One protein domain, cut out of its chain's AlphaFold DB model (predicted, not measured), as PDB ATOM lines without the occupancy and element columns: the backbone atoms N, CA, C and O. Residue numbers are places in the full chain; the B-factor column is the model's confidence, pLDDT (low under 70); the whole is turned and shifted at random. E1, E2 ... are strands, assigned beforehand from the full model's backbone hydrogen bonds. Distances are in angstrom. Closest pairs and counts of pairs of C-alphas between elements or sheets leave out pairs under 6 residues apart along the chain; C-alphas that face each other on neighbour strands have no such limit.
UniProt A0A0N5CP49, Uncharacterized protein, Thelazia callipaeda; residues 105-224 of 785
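This is residues 105 to 224 of the 785 residues of an uncharacterized protein of Thelazia callipaeda (UniProt A0A0N5CP49). This is a sandwich of two twisted three-stranded sheets, E3 E5 E6 and E1 E2 E4, face to face with strands crossed at 35 degrees; the edge strands E6 and E1 come together along one side. A long link from E3 to E4 loops out beyond the end of E3 around Gly 150 and back. The printed part has 120 residues with six named strands, E1 to E6, and no named helix: all strand, though under half of the residues are in named elements. Both sheets are antiparallel, and the whole is compact, with a radius of gyration of the C-alphas of 15.1 A and spans of 50 by 30 by 23 A.

E3, residues 135 to 144, spans 29.7 A, and E5, residues 197 to 206, 28.9 A. E6, residues 215 to 222, bends by 52 degrees at residue 219 and ends at C-alpha 222 (-43.540, -9.153, 19.512). E1, residues 105 to 113, begins at C-alpha 105 (-43.993, -16.792, 35.642). E2 is residues 116 to 124 and E4 residues 186 to 190.

Inner strand E5 is antiparallel to E3, with N 139 and O 202 at 2.9 A, and to E6, its hairpin partner, with N 203 and O 215 at 2.9 A. Inner strand E2 forms a hairpin with E1, N 109 and O 120 at 2.9 A, and is antiparallel to E4, N 121 and O 188 at 2.8 A. Between the sheets, the closest C-alphas of E1 and E6, Val 110 and Cys 221, are 5.5 A apart. E4 and E6 are apart.

The C-alphas of Gly 150 and Ile 182, the two farthest apart, are 51.8 A apart. The printed part has no cut. The link E3 to E4 is long. Mean pLDDT of the printed part is 82.9; residues 148 to 153 are among those under 70.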
ATOM      1  N   LEU A 105     -43.555 -17.535  36.828       82.25
ATOM      2  CA  LEU A 105     -43.993 -16.792  35.642       82.25
ATOM      3  C   LEU A 105     -45.453 -16.310  35.777       82.25
ATOM      4  O   LEU A 105     -46.329 -17.099  36.139       82.25
ATOM      5  N   GLY A 106     -45.699 -15.033  35.468       81.31
ATOM      6  CA  GLY A 106     -47.020 -14.407  35.373       81.31
ATOM      7  C   GLY A 106     -47.426 -14.148  33.917       81.31
ATOM      8  O   GLY A 106     -47.284 -15.027  33.067       81.31
ATOM      9  N   GLU A 107     -47.943 -12.951  33.624       81.00
ATOM     10  CA  GLU A 107     -48.267 -12.505  32.261       81.00
ATOM     11  C   GLU A 107     -47.184 -11.559  31.718       81.00
ATOM     12  O   GLU A 107     -46.533 -10.828  32.458       81.00
ATOM     13  N   ILE A 108     -47.009 -11.547  30.402       82.19
ATOM     14  CA  ILE A 108     -46.141 -10.618  29.675       82.19
ATOM     15  C   ILE A 108     -46.895 -10.174  28.419       82.19
ATOM     16  O   ILE A 108     -47.431 -11.009  27.691       82.19
ATOM     17  N   ARG A 109     -47.003  -8.861  28.194       78.81
ATOM     18  CA  ARG A 109     -47.949  -8.297  27.216       78.81
ATOM     19  C   ARG A 109     -47.487  -6.966  26.626       78.81
ATOM     20  O   ARG A 109     -46.893  -6.136  27.312       78.81
ATOM     21  N   VAL A 110     -47.813  -6.739  25.351       78.88
ATOM     22  CA  VAL A 110     -47.548  -5.465  24.664       78.88
ATOM     23  C   VAL A 110     -48.671  -4.466  24.949       78.88
ATOM     24  O   VAL A 110     -49.816  -4.653  24.529       78.88
ATOM     25  N   LEU A 111     -48.329  -3.369  25.620       75.44
ATOM     26  CA  LEU A 111     -49.184  -2.204  25.820       75.44
ATOM     27  C   LEU A 111     -48.956  -1.162  24.718       75.44
ATOM     28  O   LEU A 111     -47.842  -0.986  24.233       75.44
ATOM     29  N   ASN A 112     -50.005  -0.415  24.371       74.75
ATOM     30  CA  ASN A 112     -49.929   0.776  23.522       74.75
ATOM     31  C   ASN A 112     -50.227   2.003  24.403       74.75
ATOM     32  O   ASN A 112     -51.344   2.134  24.910       74.75
ATOM     33  N   LEU A 113     -49.218   2.845  24.642       73.88
ATOM     34  CA  LEU A 113     -49.255   3.972  25.583       73.88
ATOM     35  C   LEU A 113     -48.889   5.291  24.879       73.88
ATOM     36  O   LEU A 113     -48.428   5.309  23.738       73.88
ATOM     37  N   GLN A 114     -49.082   6.424  25.563       68.56
ATOM     38  CA  GLN A 114     -48.717   7.748  25.040       68.56
ATOM     39  C   GLN A 114     -47.189   7.912  24.963       68.56
ATOM     40  O   GLN A 114     -46.563   8.434  25.879       68.56
ATOM     41  N   GLY A 115     -46.606   7.452  23.857       66.94
ATOM     42  CA  GLY A 115     -45.164   7.445  23.602       66.94
ATOM     43  C   GLY A 115     -44.701   6.278  22.724       66.94
ATOM     44  O   GLY A 115     -43.637   6.370  22.121       66.94
ATOM     45  N   GLY A 116     -45.500   5.211  22.602       75.62
ATOM     46  CA  GLY A 116     -45.186   4.054  21.762       75.62
ATOM     47  C   GLY A 116     -45.744   2.738  22.307       75.62
ATOM     48  O   GLY A 116     -46.629   2.717  23.167       75.62
ATOM     49  N   LEU A 117     -45.200   1.630  21.802       84.12
ATOM     50  CA  LEU A 117     -45.430   0.296  22.358       84.12
ATOM     51  C   LEU A 117     -44.521   0.070  23.573       84.12
ATOM     52  O   LEU A 117     -43.374   0.505  23.559       84.12
ATOM     53  N   TYR A 118     -45.006  -0.631  24.593       86.88
ATOM     54  CA  TYR A 118     -44.253  -0.995  25.799       86.88
ATOM     55  C   TYR A 118     -44.468  -2.478  26.105       86.88
ATOM     56  O   TYR A 118     -45.582  -2.974  25.957       86.88
ATOM     57  N   CYS A 119     -43.431  -3.185  26.550       89.00
ATOM     58  CA  CYS A 119     -43.561  -4.543  27.074       89.00
ATOM     59  C   CYS A 119     -43.775  -4.468  28.589       89.00
ATOM     60  O   CYS A 119     -42.920  -3.943  29.301       89.00
ATOM     61  N   GLU A 120     -44.912  -4.960  29.077       88.38
ATOM     62  CA  GLU A 120     -45.195  -5.146  30.501       88.38
ATOM     63  C   GLU A 120     -44.901  -6.606  30.868       88.38
ATOM     64  O   GLU A 120     -45.361  -7.511  30.175       88.38
ATOM     65  N   VAL A 121     -44.114  -6.827  31.922       89.50
ATOM     66  CA  VAL A 121     -43.670  -8.144  32.403       89.50
ATOM     67  C   VAL A 121     -44.095  -8.286  33.861       89.50
ATOM     68  O   VAL A 121     -43.626  -7.526  34.711       89.50
ATOM     69  N   GLU A 122     -44.962  -9.252  34.155       88.75
ATOM     70  CA  GLU A 122     -45.508  -9.516  35.489       88.75
ATOM     71  C   GLU A 122     -45.033 -10.874  36.006       88.75
ATOM     72  O   GLU A 122     -45.134 -11.874  35.301       88.75
ATOM     73  N   TRP A 123     -44.538 -10.948  37.241       89.12
ATOM     74  CA  TRP A 123     -44.090 -12.203  37.859       89.12
ATOM     75  C   TRP A 123     -44.465 -12.275  39.338       89.12
ATOM     76  O   TRP A 123     -44.759 -11.268  39.979       89.12
ATOM     77  N   MET A 124     -44.437 -13.483  39.894       88.69
ATOM     78  CA  MET A 124     -44.674 -13.739  41.317       88.69
ATOM     79  C   MET A 124     -43.397 -14.298  41.972       88.69
ATOM     80  O   MET A 124     -42.503 -14.780  41.262       88.69
ATOM     81  N   PRO A 125     -43.274 -14.263  43.313       88.94
ATOM     82  CA  PRO A 125     -42.122 -14.831  44.009       88.94
ATOM     83  C   PRO A 125     -41.822 -16.305  43.653       88.94
ATOM     84  O   PRO A 125     -42.708 -17.041  43.192       88.94
ATOM     85  N   PRO A 126     -40.583 -16.778  43.889       90.94
ATOM     86  CA  PRO A 126     -40.272 -18.203  43.862       90.94
ATOM     87  C   PRO A 126     -41.139 -18.977  44.858       90.94
ATOM     88  O   PRO A 126     -41.358 -18.525  45.983       90.94
ATOM     89  N   LYS A 127     -41.587 -20.180  44.481       86.94
ATOM     90  CA  LYS A 127     -42.361 -21.076  45.373       86.94
ATOM     91  C   LYS A 127     -41.547 -21.547  46.584       86.94
ATOM     92  O   LYS A 127     -42.101 -21.861  47.633       86.94
ATOM     93  N   THR A 128     -40.234 -21.580  46.411       86.19
ATOM     94  CA  THR A 128     -39.204 -22.065  47.331       86.19
ATOM     95  C   THR A 128     -38.092 -21.007  47.363       86.19
ATOM     96  O   THR A 128     -37.073 -21.122  46.678       86.19
ATOM     97  N   PRO A 129     -38.295 -19.903  48.112       83.88
ATOM     98  CA  PRO A 129     -37.362 -18.773  48.133       83.88
ATOM     99  C   PRO A 129     -36.077 -19.058  48.930       83.88
ATOM    100  O   PRO A 129     -35.138 -18.266  48.873       83.88
ATOM    101  N   ASN A 130     -36.032 -20.181  49.665       88.75
ATOM    102  CA  ASN A 130     -34.864 -20.727  50.375       88.75
ATOM    103  C   ASN A 130     -34.134 -19.742  51.311       88.75
ATOM    104  O   ASN A 130     -32.981 -19.959  51.677       88.75
ATOM    105  N   GLY A 131     -34.820 -18.667  51.699       85.69
ATOM    106  CA  GLY A 131     -34.277 -17.484  52.353       85.69
ATOM    107  C   GLY A 131     -35.168 -16.272  52.083       85.69
ATOM    108  O   GLY A 131     -36.212 -16.387  51.431       85.69
ATOM    109  N   ARG A 132     -34.776 -15.092  52.565       86.94
ATOM    110  CA  ARG A 132     -35.484 -13.840  52.269       86.94
ATOM    111  C   ARG A 132     -35.024 -13.269  50.927       86.94
ATOM    112  O   ARG A 132     -33.899 -12.789  50.816       86.94
ATOM    113  N   ILE A 133     -35.913 -13.235  49.932       89.38
ATOM    114  CA  ILE A 133     -35.654 -12.504  48.679       89.38
ATOM    115  C   ILE A 133     -35.456 -11.011  48.989       89.38
ATOM    116  O   ILE A 133     -36.197 -10.427  49.783       89.38
ATOM    117  N   THR A 134     -34.445 -10.405  48.369       88.69
ATOM    118  CA  THR A 134     -34.051  -8.996  48.558       88.69
ATOM    119  C   THR A 134     -34.152  -8.178  47.273       88.69
ATOM    120  O   THR A 134     -34.507  -7.000  47.324       88.69
ATOM    121  N   LYS A 135     -33.896  -8.807  46.120       90.38
ATOM    122  CA  LYS A 135     -33.937  -8.182  44.796       90.38
ATOM    123  C   LYS A 135     -34.546  -9.125  43.763       90.38
ATOM    124  O   LYS A 135     -34.440 -10.347  43.887       90.38
ATOM    125  N   TYR A 136     -35.058  -8.529  42.694       91.38
ATOM    126  CA  TYR A 136     -35.258  -9.169  41.403       91.38
ATOM    127  C   TYR A 136     -34.423  -8.461  40.338       91.38
ATOM    128  O   TYR A 136     -34.283  -7.237  40.352       91.38
ATOM    129  N   TYR A 137     -33.908  -9.230  39.389       91.56
ATOM    130  CA  TYR A 137     -33.263  -8.717  38.183       91.56
ATOM    131  C   TYR A 137     -34.171  -9.031  36.998       91.56
ATOM    132  O   TYR A 137     -34.686 -10.144  36.921       91.56
ATOM    133  N   VAL A 138     -34.391  -8.064  36.103       91.25
ATOM    134  CA  VAL A 138     -35.265  -8.210  34.928       91.25
ATOM    135  C   VAL A 138     -34.513  -7.720  33.701       91.25
ATOM    136  O   VAL A 138     -34.233  -6.531  33.605       91.25
ATOM    137  N   THR A 139     -34.209  -8.603  32.756       91.31
ATOM    138  CA  THR A 139     -33.655  -8.218  31.450       91.31
ATOM    139  C   THR A 139     -34.743  -8.342  30.395       91.31
ATOM    140  O   THR A 139     -35.300  -9.425  30.224       91.31
ATOM    141  N   VAL A 140     -35.009  -7.276  29.643       91.69
ATOM    142  CA  VAL A 140     -35.831  -7.318  28.425       91.69
ATOM    143  C   VAL A 140     -34.938  -7.024  27.226       91.69
ATOM    144  O   VAL A 140     -34.318  -5.962  27.162       91.69
ATOM    145  N   ARG A 141     -34.870  -7.977  26.288       91.44
ATOM    146  CA  ARG A 141     -33.974  -7.964  25.120       91.44
ATOM    147  C   ARG A 141     -34.762  -8.253  23.843       91.44
ATOM    148  O   ARG A 141     -35.343  -9.327  23.708       91.44
ATOM    149  N   GLY A 142     -34.766  -7.298  22.916       90.62
ATOM    150  CA  GLY A 142     -35.437  -7.371  21.618       90.62
ATOM    151  C   GLY A 142     -34.495  -7.785  20.499       90.62
ATOM    152  O   GLY A 142     -33.648  -6.993  20.090       90.62
ATOM    153  N   GLN A 143     -34.671  -8.988  19.964       88.06
ATOM    154  CA  GLN A 143     -33.881  -9.492  18.835       88.06
ATOM    155  C   GLN A 143     -34.555  -9.146  17.501       88.06
ATOM    156  O   GLN A 143     -35.784  -9.096  17.434       88.06
ATOM    157  N   VAL A 144     -33.785  -8.908  16.432       86.69
ATOM    158  CA  VAL A 144     -34.351  -8.675  15.085       86.69
ATOM    159  C   VAL A 144     -35.075  -9.926  14.597       86.69
ATOM    160  O   VAL A 144     -34.533 -11.023  14.712       86.69
ATOM    161  N   ARG A 145     -36.282  -9.772  14.040       84.00
ATOM    162  CA  ARG A 145     -37.077 -10.915  13.547       84.00
ATOM    163  C   ARG A 145     -36.721 -11.256  12.104       84.00
ATOM    164  O   ARG A 145     -36.440 -12.408  11.796       84.00
ATOM    165  N   HIS A 146     -36.680 -10.241  11.245       77.44
ATOM    166  CA  HIS A 146     -36.277 -10.366   9.847       77.44
ATOM    167  C   HIS A 146     -35.091  -9.451   9.537       77.44
ATOM    168  O   HIS A 146     -35.145  -8.249   9.791       77.44
ATOM    169  N   ILE A 147     -34.032 -10.041   8.976       75.00
ATOM    170  CA  ILE A 147     -32.852  -9.361   8.427       75.00
ATOM    171  C   ILE A 147     -32.775  -9.754   6.950       75.00
ATOM    172  O   ILE A 147     -32.756 -10.946   6.633       75.00
ATOM    173  N   SER A 148     -32.747  -8.772   6.056       67.75
ATOM    174  CA  SER A 148     -32.727  -9.018   4.611       67.75
ATOM    175  C   SER A 148     -31.349  -9.469   4.103       67.75
ATOM    176  O   SER A 148     -30.331  -9.175   4.738       67.75
ATOM    177  N   PRO A 149     -31.265 -10.181   2.959       63.75
ATOM    178  CA  PRO A 149     -30.001 -10.709   2.445       63.75
ATOM    179  C   PRO A 149     -28.983  -9.602   2.123       63.75
ATOM    180  O   PRO A 149     -29.117  -8.887   1.136       63.75
ATOM    181  N   GLY A 150     -27.940  -9.484   2.950       63.72
ATOM    182  CA  GLY A 150     -26.912  -8.439   2.837       63.72
ATOM    183  C   GLY A 150     -27.164  -7.184   3.686       63.72
ATOM    184  O   GLY A 150     -26.318  -6.294   3.694       63.72
ATOM    185  N   GLY A 151     -28.277  -7.122   4.425       61.50
ATOM    186  CA  GLY A 151     -28.566  -6.041   5.366       61.50
ATOM    187  C   GLY A 151     -27.636  -6.036   6.587       61.50
ATOM    188  O   GLY A 151     -27.133  -7.073   7.025       61.50
ATOM    189  N   THR A 152     -27.416  -4.852   7.157       61.19
ATOM    190  CA  THR A 152     -26.571  -4.659   8.344       61.19
ATOM    191  C   THR A 152     -27.183  -5.338   9.571       61.19
ATOM    192  O   THR A 152     -28.350  -5.120   9.893       61.19
ATOM    193  N   ILE A 153     -26.395  -6.126  10.308       66.00
ATOM    194  CA  ILE A 153     -26.855  -6.752  11.555       66.00
ATOM    195  C   ILE A 153     -27.043  -5.664  12.625       66.00
ATOM    196  O   ILE A 153     -26.074  -5.059  13.083       66.00
ATOM    197  N   SER A 154     -28.289  -5.433  13.043       72.31
ATOM    198  CA  SER A 154     -28.597  -4.620  14.227       72.31
ATOM    199  C   SER A 154     -28.126  -5.330  15.492       72.31
ATOM    200  O   SER A 154     -28.379  -6.521  15.667       72.31
ATOM    201  N   ASN A 155     -27.570  -4.567  16.434       80.31
ATOM    202  CA  ASN A 155     -27.503  -4.999  17.830       80.31
ATOM    203  C   ASN A 155     -28.923  -5.227  18.386       80.31
ATOM    204  O   ASN A 155     -29.889  -4.629  17.892       80.31
ATOM    205  N   ASP A 156     -29.040  -6.063  19.420       85.75
ATOM    206  CA  ASP A 156     -30.301  -6.246  20.145       85.75
ATOM    207  C   ASP A 156     -30.755  -4.942  20.814       85.75
ATOM    208  O   ASP A 156     -29.948  -4.092  21.199       85.75
ATOM    209  N   ASP A 157     -32.066  -4.799  20.981       88.69
ATOM    210  CA  ASP A 157     -32.672  -3.654  21.644       88.69
ATOM    211  C   ASP A 157     -32.873  -3.902  23.144       88.69
ATOM    212  O   ASP A 157     -33.469  -4.904  23.538       88.69
ATOM    213  N   PHE A 158     -32.423  -2.963  23.976       90.50
ATOM    214  CA  PHE A 158     -32.612  -2.973  25.429       90.50
ATOM    215  C   PHE A 158     -33.480  -1.765  25.819       90.50
ATOM    216  O   PHE A 158     -32.949  -0.673  26.038       90.50
ATOM    217  N   PRO A 159     -34.818  -1.915  25.834       90.06
ATOM    218  CA  PRO A 159     -35.743  -0.812  26.064       90.06
ATOM    219  C   PRO A 159     -35.664  -0.308  27.508       90.06
ATOM    220  O   PRO A 159     -35.543  -1.097  28.447       90.06
ATOM    221  N   ALA A 160     -35.752   1.011  27.679       87.25
ATOM    222  CA  ALA A 160     -35.693   1.669  28.981       87.25
ATOM    223  C   ALA A 160     -36.973   1.450  29.805       87.25
ATOM    224  O   ALA A 160     -38.059   1.278  29.253       87.25
ATOM    225  N   GLU A 161     -36.865   1.496  31.129       85.31
ATOM    226  CA  GLU A 161     -38.000   1.440  32.051       85.31
ATOM    227  C   GLU A 161     -38.982   2.635  31.920       85.31
ATOM    228  O   GLU A 161     -38.586   3.803  31.892       85.31
ATOM    229  N   GLU A 162     -40.298   2.366  31.933       77.19
ATOM    230  CA  GLU A 162     -41.290   3.392  32.299       77.19
ATOM    231  C   GLU A 162     -41.109   3.721  33.792       77.19
ATOM    232  O   GLU A 162     -40.909   2.814  34.599       77.19
ATOM    233  N   LYS A 163     -41.181   5.008  34.173       64.50
ATOM    234  CA  LYS A 163     -40.835   5.519  35.519       64.50
ATOM    235  C   LYS A 163     -41.542   4.767  36.660       64.50
ATOM    236  O   LYS A 163     -42.656   5.105  37.057       64.50
ATOM    237  N   SER A 164     -40.840   3.784  37.210       60.84
ATOM    238  CA  SER A 164     -41.270   2.825  38.231       60.84
ATOM    239  C   SER A 164     -40.033   2.355  39.018       60.84
ATOM    240  O   SER A 164     -38.924   2.795  38.725       60.84
ATOM    241  N   GLN A 165     -40.182   1.483  40.023       72.88
ATOM    242  CA  GLN A 165     -39.040   0.938  40.791       72.88
ATOM    243  C   GLN A 165     -38.342  -0.239  40.076       72.88
ATOM    244  O   GLN A 165     -37.879  -1.185  40.708       72.88
ATOM    245  N   CYS A 166     -38.308  -0.181  38.747       82.88
ATOM    246  CA  CYS A 166     -37.807  -1.209  37.847       82.88
ATOM    247  C   CYS A 166     -36.542  -0.714  37.145       82.88
ATOM    248  O   CYS A 166     -36.368   0.489  36.970       82.88
ATOM    249  N   SER A 167     -35.692  -1.630  36.681       85.44
ATOM    250  CA  SER A 167     -34.586  -1.289  35.783       85.44
ATOM    251  C   SER A 167     -34.235  -2.475  34.887       85.44
ATOM    252  O   SER A 167     -34.333  -3.622  35.331       85.44
ATOM    253  N   ASN A 168     -33.888  -2.212  33.622       87.25
ATOM    254  CA  ASN A 168     -33.543  -3.259  32.657       87.25
ATOM    255  C   ASN A 168     -32.100  -3.749  32.885       87.25
ATOM    256  O   ASN A 168     -31.133  -3.082  32.509       87.25
ATOM    257  N   TYR A 169     -31.954  -4.919  33.511       86.44
ATOM    258  CA  TYR A 169     -30.665  -5.475  33.907       86.44
ATOM    259  C   TYR A 169     -29.797  -5.805  32.689       86.44
ATOM    260  O   TYR A 169     -30.070  -6.744  31.939       86.44
ATOM    261  N   ASN A 170     -28.704  -5.059  32.541       81.19
ATOM    262  CA  ASN A 170     -27.699  -5.238  31.495       81.19
ATOM    263  C   ASN A 170     -26.320  -5.563  32.103       81.19
ATOM    264  O   ASN A 170     -25.318  -4.923  31.793       81.19
ATOM    265  N   ASN A 171     -26.287  -6.526  33.029       79.75
ATOM    266  CA  ASN A 171     -25.091  -6.972  33.760       79.75
ATOM    267  C   ASN A 171     -24.392  -5.915  34.659       79.75
ATOM    268  O   ASN A 171     -23.294  -6.177  35.142       79.75
ATOM    269  N   ASP A 172     -25.010  -4.756  34.946       78.06
ATOM    270  CA  ASP A 172     -24.625  -3.899  36.090       78.06
ATOM    271  C   ASP A 172     -25.503  -4.266  37.295       78.06
ATOM    272  O   ASP A 172     -26.711  -4.031  37.283       78.06
ATOM    273  N   ASP A 173     -24.910  -4.826  38.352       72.25
ATOM    274  CA  ASP A 173     -25.629  -5.276  39.554       72.25
ATOM    275  C   ASP A 173     -26.279  -4.145  40.378       72.25
ATOM    276  O   ASP A 173     -27.018  -4.434  41.325       72.25
ATOM    277  N   LYS A 174     -26.068  -2.873  40.002       74.12
ATOM    278  CA  LYS A 174     -26.847  -1.714  40.480       74.12
ATOM    279  C   LYS A 174     -28.250  -1.630  39.867       74.12
ATOM    280  O   LYS A 174     -29.109  -0.971  40.443       74.12
ATOM    281  N   SER A 175     -28.477  -2.249  38.709       79.88
ATOM    282  CA  SER A 175     -29.780  -2.301  38.039       79.88
ATOM    283  C   SER A 175     -30.590  -3.466  38.611       79.88
ATOM    284  O   SER A 175     -30.407  -4.614  38.217       79.88
ATOM    285  N   PHE A 176     -31.447  -3.184  39.594       83.38
ATOM    286  CA  PHE A 176     -32.314  -4.181  40.225       83.38
ATOM    287  C   PHE A 176     -33.672  -3.595  40.624       83.38
ATOM    288  O   PHE A 176     -33.819  -2.394  40.830       83.38
ATOM    289  N   THR A 177     -34.661  -4.477  40.759       84.88
ATOM    290  CA  THR A 177     -35.992  -4.198  41.316       84.88
ATOM    291  C   THR A 177     -36.009  -4.668  42.773       84.88
ATOM    292  O   THR A 177     -35.633  -5.806  43.055       84.88
ATOM    293  N   SER A 178     -36.414  -3.821  43.719       85.19
ATOM    294  CA  SER A 178     -36.461  -4.185  45.146       85.19
ATOM    295  C   SER A 178     -37.554  -5.220  45.441       85.19
ATOM    296  O   SER A 178     -38.664  -5.114  44.921       85.19
ATOM    297  N   ALA A 179     -37.273  -6.204  46.302       81.25
ATOM    298  CA  ALA A 179     -38.276  -7.177  46.739       81.25
ATOM    299  C   ALA A 179     -39.073  -6.659  47.954       81.25
ATOM    300  O   ALA A 179     -38.657  -6.818  49.107       81.25
ATOM    301  N   ASP A 180     -40.232  -6.048  47.698       71.31
ATOM    302  CA  ASP A 180     -41.168  -5.621  48.740       71.31
ATOM    303  C   ASP A 180     -41.807  -6.828  49.447       71.31
ATOM    304  O   ASP A 180     -42.486  -7.666  48.850       71.31
ATOM    305  N   ALA A 181     -41.638  -6.896  50.770       54.12
ATOM    306  CA  ALA A 181     -41.983  -8.064  51.591       54.12
ATOM    307  C   ALA A 181     -43.499  -8.333  51.769       54.12
ATOM    308  O   ALA A 181     -43.875  -9.146  52.610       54.12
ATOM    309  N   ILE A 182     -44.359  -7.628  51.026       55.31
ATOM    310  CA  ILE A 182     -45.833  -7.690  51.099       55.31
ATOM    311  C   ILE A 182     -46.459  -7.753  49.679       55.31
ATOM    312  O   ILE A 182     -47.672  -7.667  49.527       55.31
ATOM    313  N   ALA A 183     -45.653  -7.877  48.616       66.75
ATOM    314  CA  ALA A 183     -46.147  -7.908  47.238       66.75
ATOM    315  C   ALA A 183     -46.442  -9.345  46.758       66.75
ATOM    316  O   ALA A 183     -45.522 -10.146  46.582       66.75
ATOM    317  N   ASP A 184     -47.719  -9.648  46.490       72.06
ATOM    318  CA  ASP A 184     -48.163 -10.929  45.906       72.06
ATOM    319  C   ASP A 184     -47.621 -11.148  44.477       72.06
ATOM    320  O   ASP A 184     -47.399 -12.279  44.043       72.06
ATOM    321  N   PHE A 185     -47.416 -10.053  43.737       82.31
ATOM    322  CA  PHE A 185     -46.866 -10.028  42.386       82.31
ATOM    323  C   PHE A 185     -46.115  -8.715  42.124       82.31
ATOM    324  O   PHE A 185     -46.324  -7.710  42.804       82.31
ATOM    325  N   TYR A 186     -45.265  -8.734  41.105       84.81
ATOM    326  CA  TYR A 186     -44.464  -7.618  40.615       84.81
ATOM    327  C   TYR A 186     -44.805  -7.375  39.143       84.81
ATOM    328  O   TYR A 186     -45.186  -8.306  38.435       84.81
ATOM    329  N   SER A 187     -44.679  -6.131  38.679       87.38
ATOM    330  CA  SER A 187     -44.959  -5.740  37.294       87.38
ATOM    331  C   SER A 187     -44.021  -4.605  36.888       87.38
ATOM    332  O   SER A 187     -43.949  -3.589  37.580       87.38
ATOM    333  N   CYS A 188     -43.288  -4.788  35.789       87.62
ATOM    334  CA  CYS A 188     -42.350  -3.805  35.247       87.62
ATOM    335  C   CYS A 188     -42.595  -3.567  33.759       87.62
ATOM    336  O   CYS A 188     -43.000  -4.473  33.031       87.62
ATOM    337  N   ARG A 189     -42.333  -2.341  33.297       89.81
ATOM    338  CA  ARG A 189     -42.608  -1.911  31.922       89.81
ATOM    339  C   ARG A 189     -41.384  -1.340  31.251       89.81
ATOM    340  O   ARG A 189     -40.707  -0.498  31.832       89.81
ATOM    341  N   PHE A 190     -41.185  -1.730  30.001       90.56
ATOM    342  CA  PHE A 190     -40.011  -1.380  29.218       90.56
ATOM    343  C   PHE A 190     -40.429  -0.875  27.834       90.56
ATOM    344  O   PHE A 190     -41.184  -1.545  27.127       90.56
ATOM    345  N   GLY A 191     -39.970   0.314  27.448       89.44
ATOM    346  CA  GLY A 191     -40.238   0.917  26.146       89.44
ATOM    347  C   GLY A 191     -39.817   2.395  26.043       89.44
ATOM    348  O   GLY A 191     -39.296   2.963  27.002       89.44
ATOM    349  N   PRO A 192     -40.056   3.048  24.892       90.38
ATOM    350  CA  PRO A 192     -40.773   2.513  23.737       90.38
ATOM    351  C   PRO A 192     -40.008   1.380  23.034       90.38
ATOM    352  O   PRO A 192     -38.790   1.438  22.887       90.38
ATOM    353  N   LEU A 193     -40.732   0.341  22.618       89.12
ATOM    354  CA  LEU A 193     -40.204  -0.787  21.849       89.12
ATOM    355  C   LEU A 193     -39.978  -0.394  20.380       89.12
ATOM    356  O   LEU A 193     -40.803   0.307  19.786       89.12
ATOM    357  N   LYS A 194     -38.910  -0.912  19.769       89.25
ATOM    358  CA  LYS A 194     -38.611  -0.768  18.337       89.25
ATOM    359  C   LYS A 194     -39.432  -1.739  17.471       89.25
ATOM    360  O   LYS A 194     -39.743  -2.840  17.933       89.25
ATOM    361  N   PRO A 195     -39.761  -1.383  16.214       89.00
ATOM    362  CA  PRO A 195     -40.391  -2.281  15.238       89.00
ATOM    363  C   PRO A 195     -39.495  -3.469  14.848       89.00
ATOM    364  O   PRO A 195     -38.286  -3.439  15.072       89.00
ATOM    365  N   ASN A 196     -40.067  -4.510  14.229       88.25
ATOM    366  CA  ASN A 196     -39.330  -5.706  13.780       88.25
ATOM    367  C   ASN A 196     -38.465  -6.334  14.900       88.25
ATOM    368  O   ASN A 196     -37.304  -6.692  14.683       88.25
ATOM    369  N   ARG A 197     -38.993  -6.437  16.129       88.81
ATOM    370  CA  ARG A 197     -38.295  -7.048  17.272       88.81
ATOM    371  C   ARG A 197     -39.143  -8.099  17.991       88.81
ATOM    372  O   ARG A 197     -40.358  -7.975  18.126       88.81
ATOM    373  N   ASN A 198     -38.475  -9.154  18.441       89.25
ATOM    374  CA  ASN A 198     -39.009 -10.198  19.309       89.25
ATOM    375  C   ASN A 198     -38.377 -10.008  20.691       89.25
ATOM    376  O   ASN A 198     -37.175 -10.229  20.847       89.25
ATOM    377  N   TYR A 199     -39.154  -9.522  21.662       89.75
ATOM    378  CA  TYR A 199     -38.665  -9.263  23.013       89.75
ATOM    379  C   TYR A 199     -38.870 -10.482  23.908       89.75
ATOM    380  O   TYR A 199     -39.997 -10.859  24.232       89.75
ATOM    381  N   THR A 200     -37.750 -11.051  24.347       90.88
ATOM    382  CA  THR A 200     -37.697 -12.042  25.425       90.88
ATOM    383  C   THR A 200     -37.423 -11.321  26.741       90.88
ATOM    384  O   THR A 200     -36.558 -10.441  26.794       90.88
ATOM    385  N   ALA A 201     -38.138 -11.703  27.801       91.44
ATOM    386  CA  ALA A 201     -37.867 -11.235  29.158       91.44
ATOM    387  C   ALA A 201     -37.275 -12.366  30.012       91.44
ATOM    388  O   ALA A 201     -37.761 -13.495  29.970       91.44
ATOM    389  N   LEU A 202     -36.242 -12.055  30.792       92.06
ATOM    390  CA  LEU A 202     -35.592 -12.957  31.742       92.06
ATOM    391  C   LEU A 202     -35.692 -12.353  33.144       92.06
ATOM    392  O   LEU A 202     -35.406 -11.166  33.311       92.06
ATOM    393  N   VAL A 203     -36.086 -13.147  34.141       92.81
ATOM    394  CA  VAL A 203     -36.229 -12.698  35.534       92.81
ATOM    395  C   VAL A 203     -35.472 -13.621  36.487       92.81
ATOM    396  O   VAL A 203     -35.617 -14.840  36.429       92.81
ATOM    397  N   TRP A 204     -34.706 -13.037  37.407       93.62
ATOM    398  CA  TRP A 204     -34.006 -13.737  38.489       93.62
ATOM    399  C   TRP A 204     -34.455 -13.197  39.852       93.62
ATOM    400  O   TRP A 204     -34.804 -12.022  39.960       93.62
ATOM    401  N   ALA A 205     -34.373 -14.019  40.899       93.06
ATOM    402  CA  ALA A 205     -34.495 -13.606  42.300       93.06
ATOM    403  C   ALA A 205     -33.132 -13.690  43.009       93.06
ATOM    404  O   ALA A 205     -32.319 -14.548  42.669       93.06
ATOM    405  N   GLU A 206     -32.877 -12.845  44.010       92.31
ATOM    406  CA  GLU A 206     -31.636 -12.867  44.805       92.31
ATOM    407  C   GLU A 206     -31.927 -12.744  46.312       92.31
ATOM    408  O   GLU A 206     -32.685 -11.866  46.737       92.31
ATOM    409  N   ASN A 207     -31.330 -13.622  47.126       90.94
ATOM    410  CA  ASN A 207     -31.424 -13.623  48.595       90.94
ATOM    411  C   ASN A 207     -30.041 -13.436  49.258       90.94
ATOM    412  O   ASN A 207     -29.087 -13.044  48.588       90.94
ATOM    413  N   GLY A 208     -29.915 -13.683  50.569       86.19
ATOM    414  CA  GLY A 208     -28.667 -13.472  51.314       86.19
ATOM    415  C   GLY A 208     -27.499 -14.391  50.929       86.19
ATOM    416  O   GLY A 208     -26.376 -14.139  51.364       86.19
ATOM    417  N   VAL A 209     -27.739 -15.438  50.129       89.38
ATOM    418  CA  VAL A 209     -26.728 -16.434  49.723       89.38
ATOM    419  C   VAL A 209     -26.427 -16.392  48.227       89.38
ATOM    420  O   VAL A 209     -25.294 -16.665  47.831       89.38
ATOM    421  N   GLY A 210     -27.399 -16.048  47.378       89.06
ATOM    422  CA  GLY A 210     -27.149 -15.930  45.945       89.06
ATOM    423  C   GLY A 210     -28.384 -15.683  45.088       89.06
ATOM    424  O   GLY A 210     -29.496 -15.475  45.581       89.06
ATOM    425  N   ARG A 211     -28.152 -15.709  43.774       91.88
ATOM    426  CA  ARG A 211     -29.151 -15.503  42.722       91.88
ATOM    427  C   ARG A 211     -29.696 -16.845  42.217       91.88
ATOM    428  O   ARG A 211     -28.971 -17.838  42.213       91.88
ATOM    429  N   SER A 212     -30.965 -16.873  41.816       94.44
ATOM    430  CA  SER A 212     -31.614 -18.036  41.199       94.44
ATOM    431  C   SER A 212     -31.072 -18.331  39.796       94.44
ATOM    432  O   SER A 212     -30.373 -17.514  39.197       94.44
ATOM    433  N   GLU A 213     -31.507 -19.448  39.213       93.06
ATOM    434  CA  GLU A 213     -31.587 -19.570  37.752       93.06
ATOM    435  C   GLU A 213     -32.634 -18.602  37.166       93.06
ATOM    436  O   GLU A 213     -33.477 -18.058  37.889       93.06
ATOM    437  N   ASN A 214     -32.588 -18.370  35.853       91.62
ATOM    438  CA  ASN A 214     -33.525 -17.459  35.186       91.62
ATOM    439  C   ASN A 214     -34.897 -18.108  34.931       91.62
ATOM    440  O   ASN A 214     -34.996 -19.247  34.479       91.62
ATOM    441  N   ALA A 215     -35.960 -17.342  35.164       90.88
ATOM    442  CA  ALA A 215     -37.290 -17.594  34.630       90.88
ATOM    443  C   ALA A 215     -37.425 -16.833  33.299       90.88
ATOM    444  O   ALA A 215     -37.220 -15.619  33.261       90.88
ATOM    445  N   SER A 216     -37.736 -17.536  32.207       89.50
ATOM    446  CA  SER A 216     -37.737 -16.976  30.847       89.50
ATOM    447  C   SER A 216     -39.139 -16.897  30.244       89.50
ATOM    448  O   SER A 216     -39.916 -17.850  30.322       89.50
ATOM    449  N   TYR A 217     -39.428 -15.766  29.601       80.94
ATOM    450  CA  TYR A 217     -40.640 -15.496  28.836       80.94
ATOM    451  C   TYR A 217     -40.328 -15.451  27.329       80.94
ATOM    452  O   TYR A 217     -39.977 -14.384  26.811       80.94
ATOM    453  N   PRO A 218     -40.454 -16.578  26.605       71.00
ATOM    454  CA  PRO A 218     -40.237 -16.604  25.165       71.00
ATOM    455  C   PRO A 218     -41.381 -15.913  24.408       71.00
ATOM    456  O   PRO A 218     -42.553 -16.266  24.547       71.00
ATOM    457  N   GLU A 219     -41.011 -14.959  23.553       63.84
ATOM    458  CA  GLU A 219     -41.785 -14.522  22.378       63.84
ATOM    459  C   GLU A 219     -43.175 -13.901  22.635       63.84
ATOM    460  O   GLU A 219     -44.005 -13.836  21.736       63.84
ATOM    461  N   GLN A 220     -43.448 -13.397  23.845       70.38
ATOM    462  CA  GLN A 220     -44.753 -12.788  24.172       70.38
ATOM    463  C   GLN A 220     -44.839 -11.277  23.875       70.38
ATOM    464  O   GLN A 220     -45.935 -10.735  23.728       70.38
ATOM    465  N   CYS A 221     -43.704 -10.582  23.752       83.44
ATOM    466  CA  CYS A 221     -43.651  -9.171  23.364       83.44
ATOM    467  C   CYS A 221     -43.092  -9.027  21.940       83.44
ATOM    468  O   CYS A 221     -41.921  -8.713  21.742       83.44
ATOM    469  N   VAL A 222     -43.928  -9.264  20.929       85.44
ATOM    470  CA  VAL A 222     -43.540  -9.153  19.512       85.44
ATOM    471  C   VAL A 222     -44.008  -7.819  18.934       85.44
ATOM    472  O   VAL A 222     -45.186  -7.476  19.025       85.44
ATOM    473  N   THR A 223     -43.094  -7.071  18.310       86.12
ATOM    474  CA  THR A 223     -43.431  -5.857  17.560       86.12
ATOM    475  C   THR A 223     -43.542  -6.132  16.068       86.12
ATOM    476  O   THR A 223     -42.721  -6.814  15.441       86.12
ATOM    477  N   ASP A 224     -44.595  -5.557  15.495       84.44
ATOM    478  CA  ASP A 224     -44.844  -5.548  14.061       84.44
ATOM    479  C   ASP A 224     -43.802  -4.707  13.312       84.44
ATOM    480  O   ASP A 224     -42.942  -4.056  13.915       84.44
TER     481      ASP A 224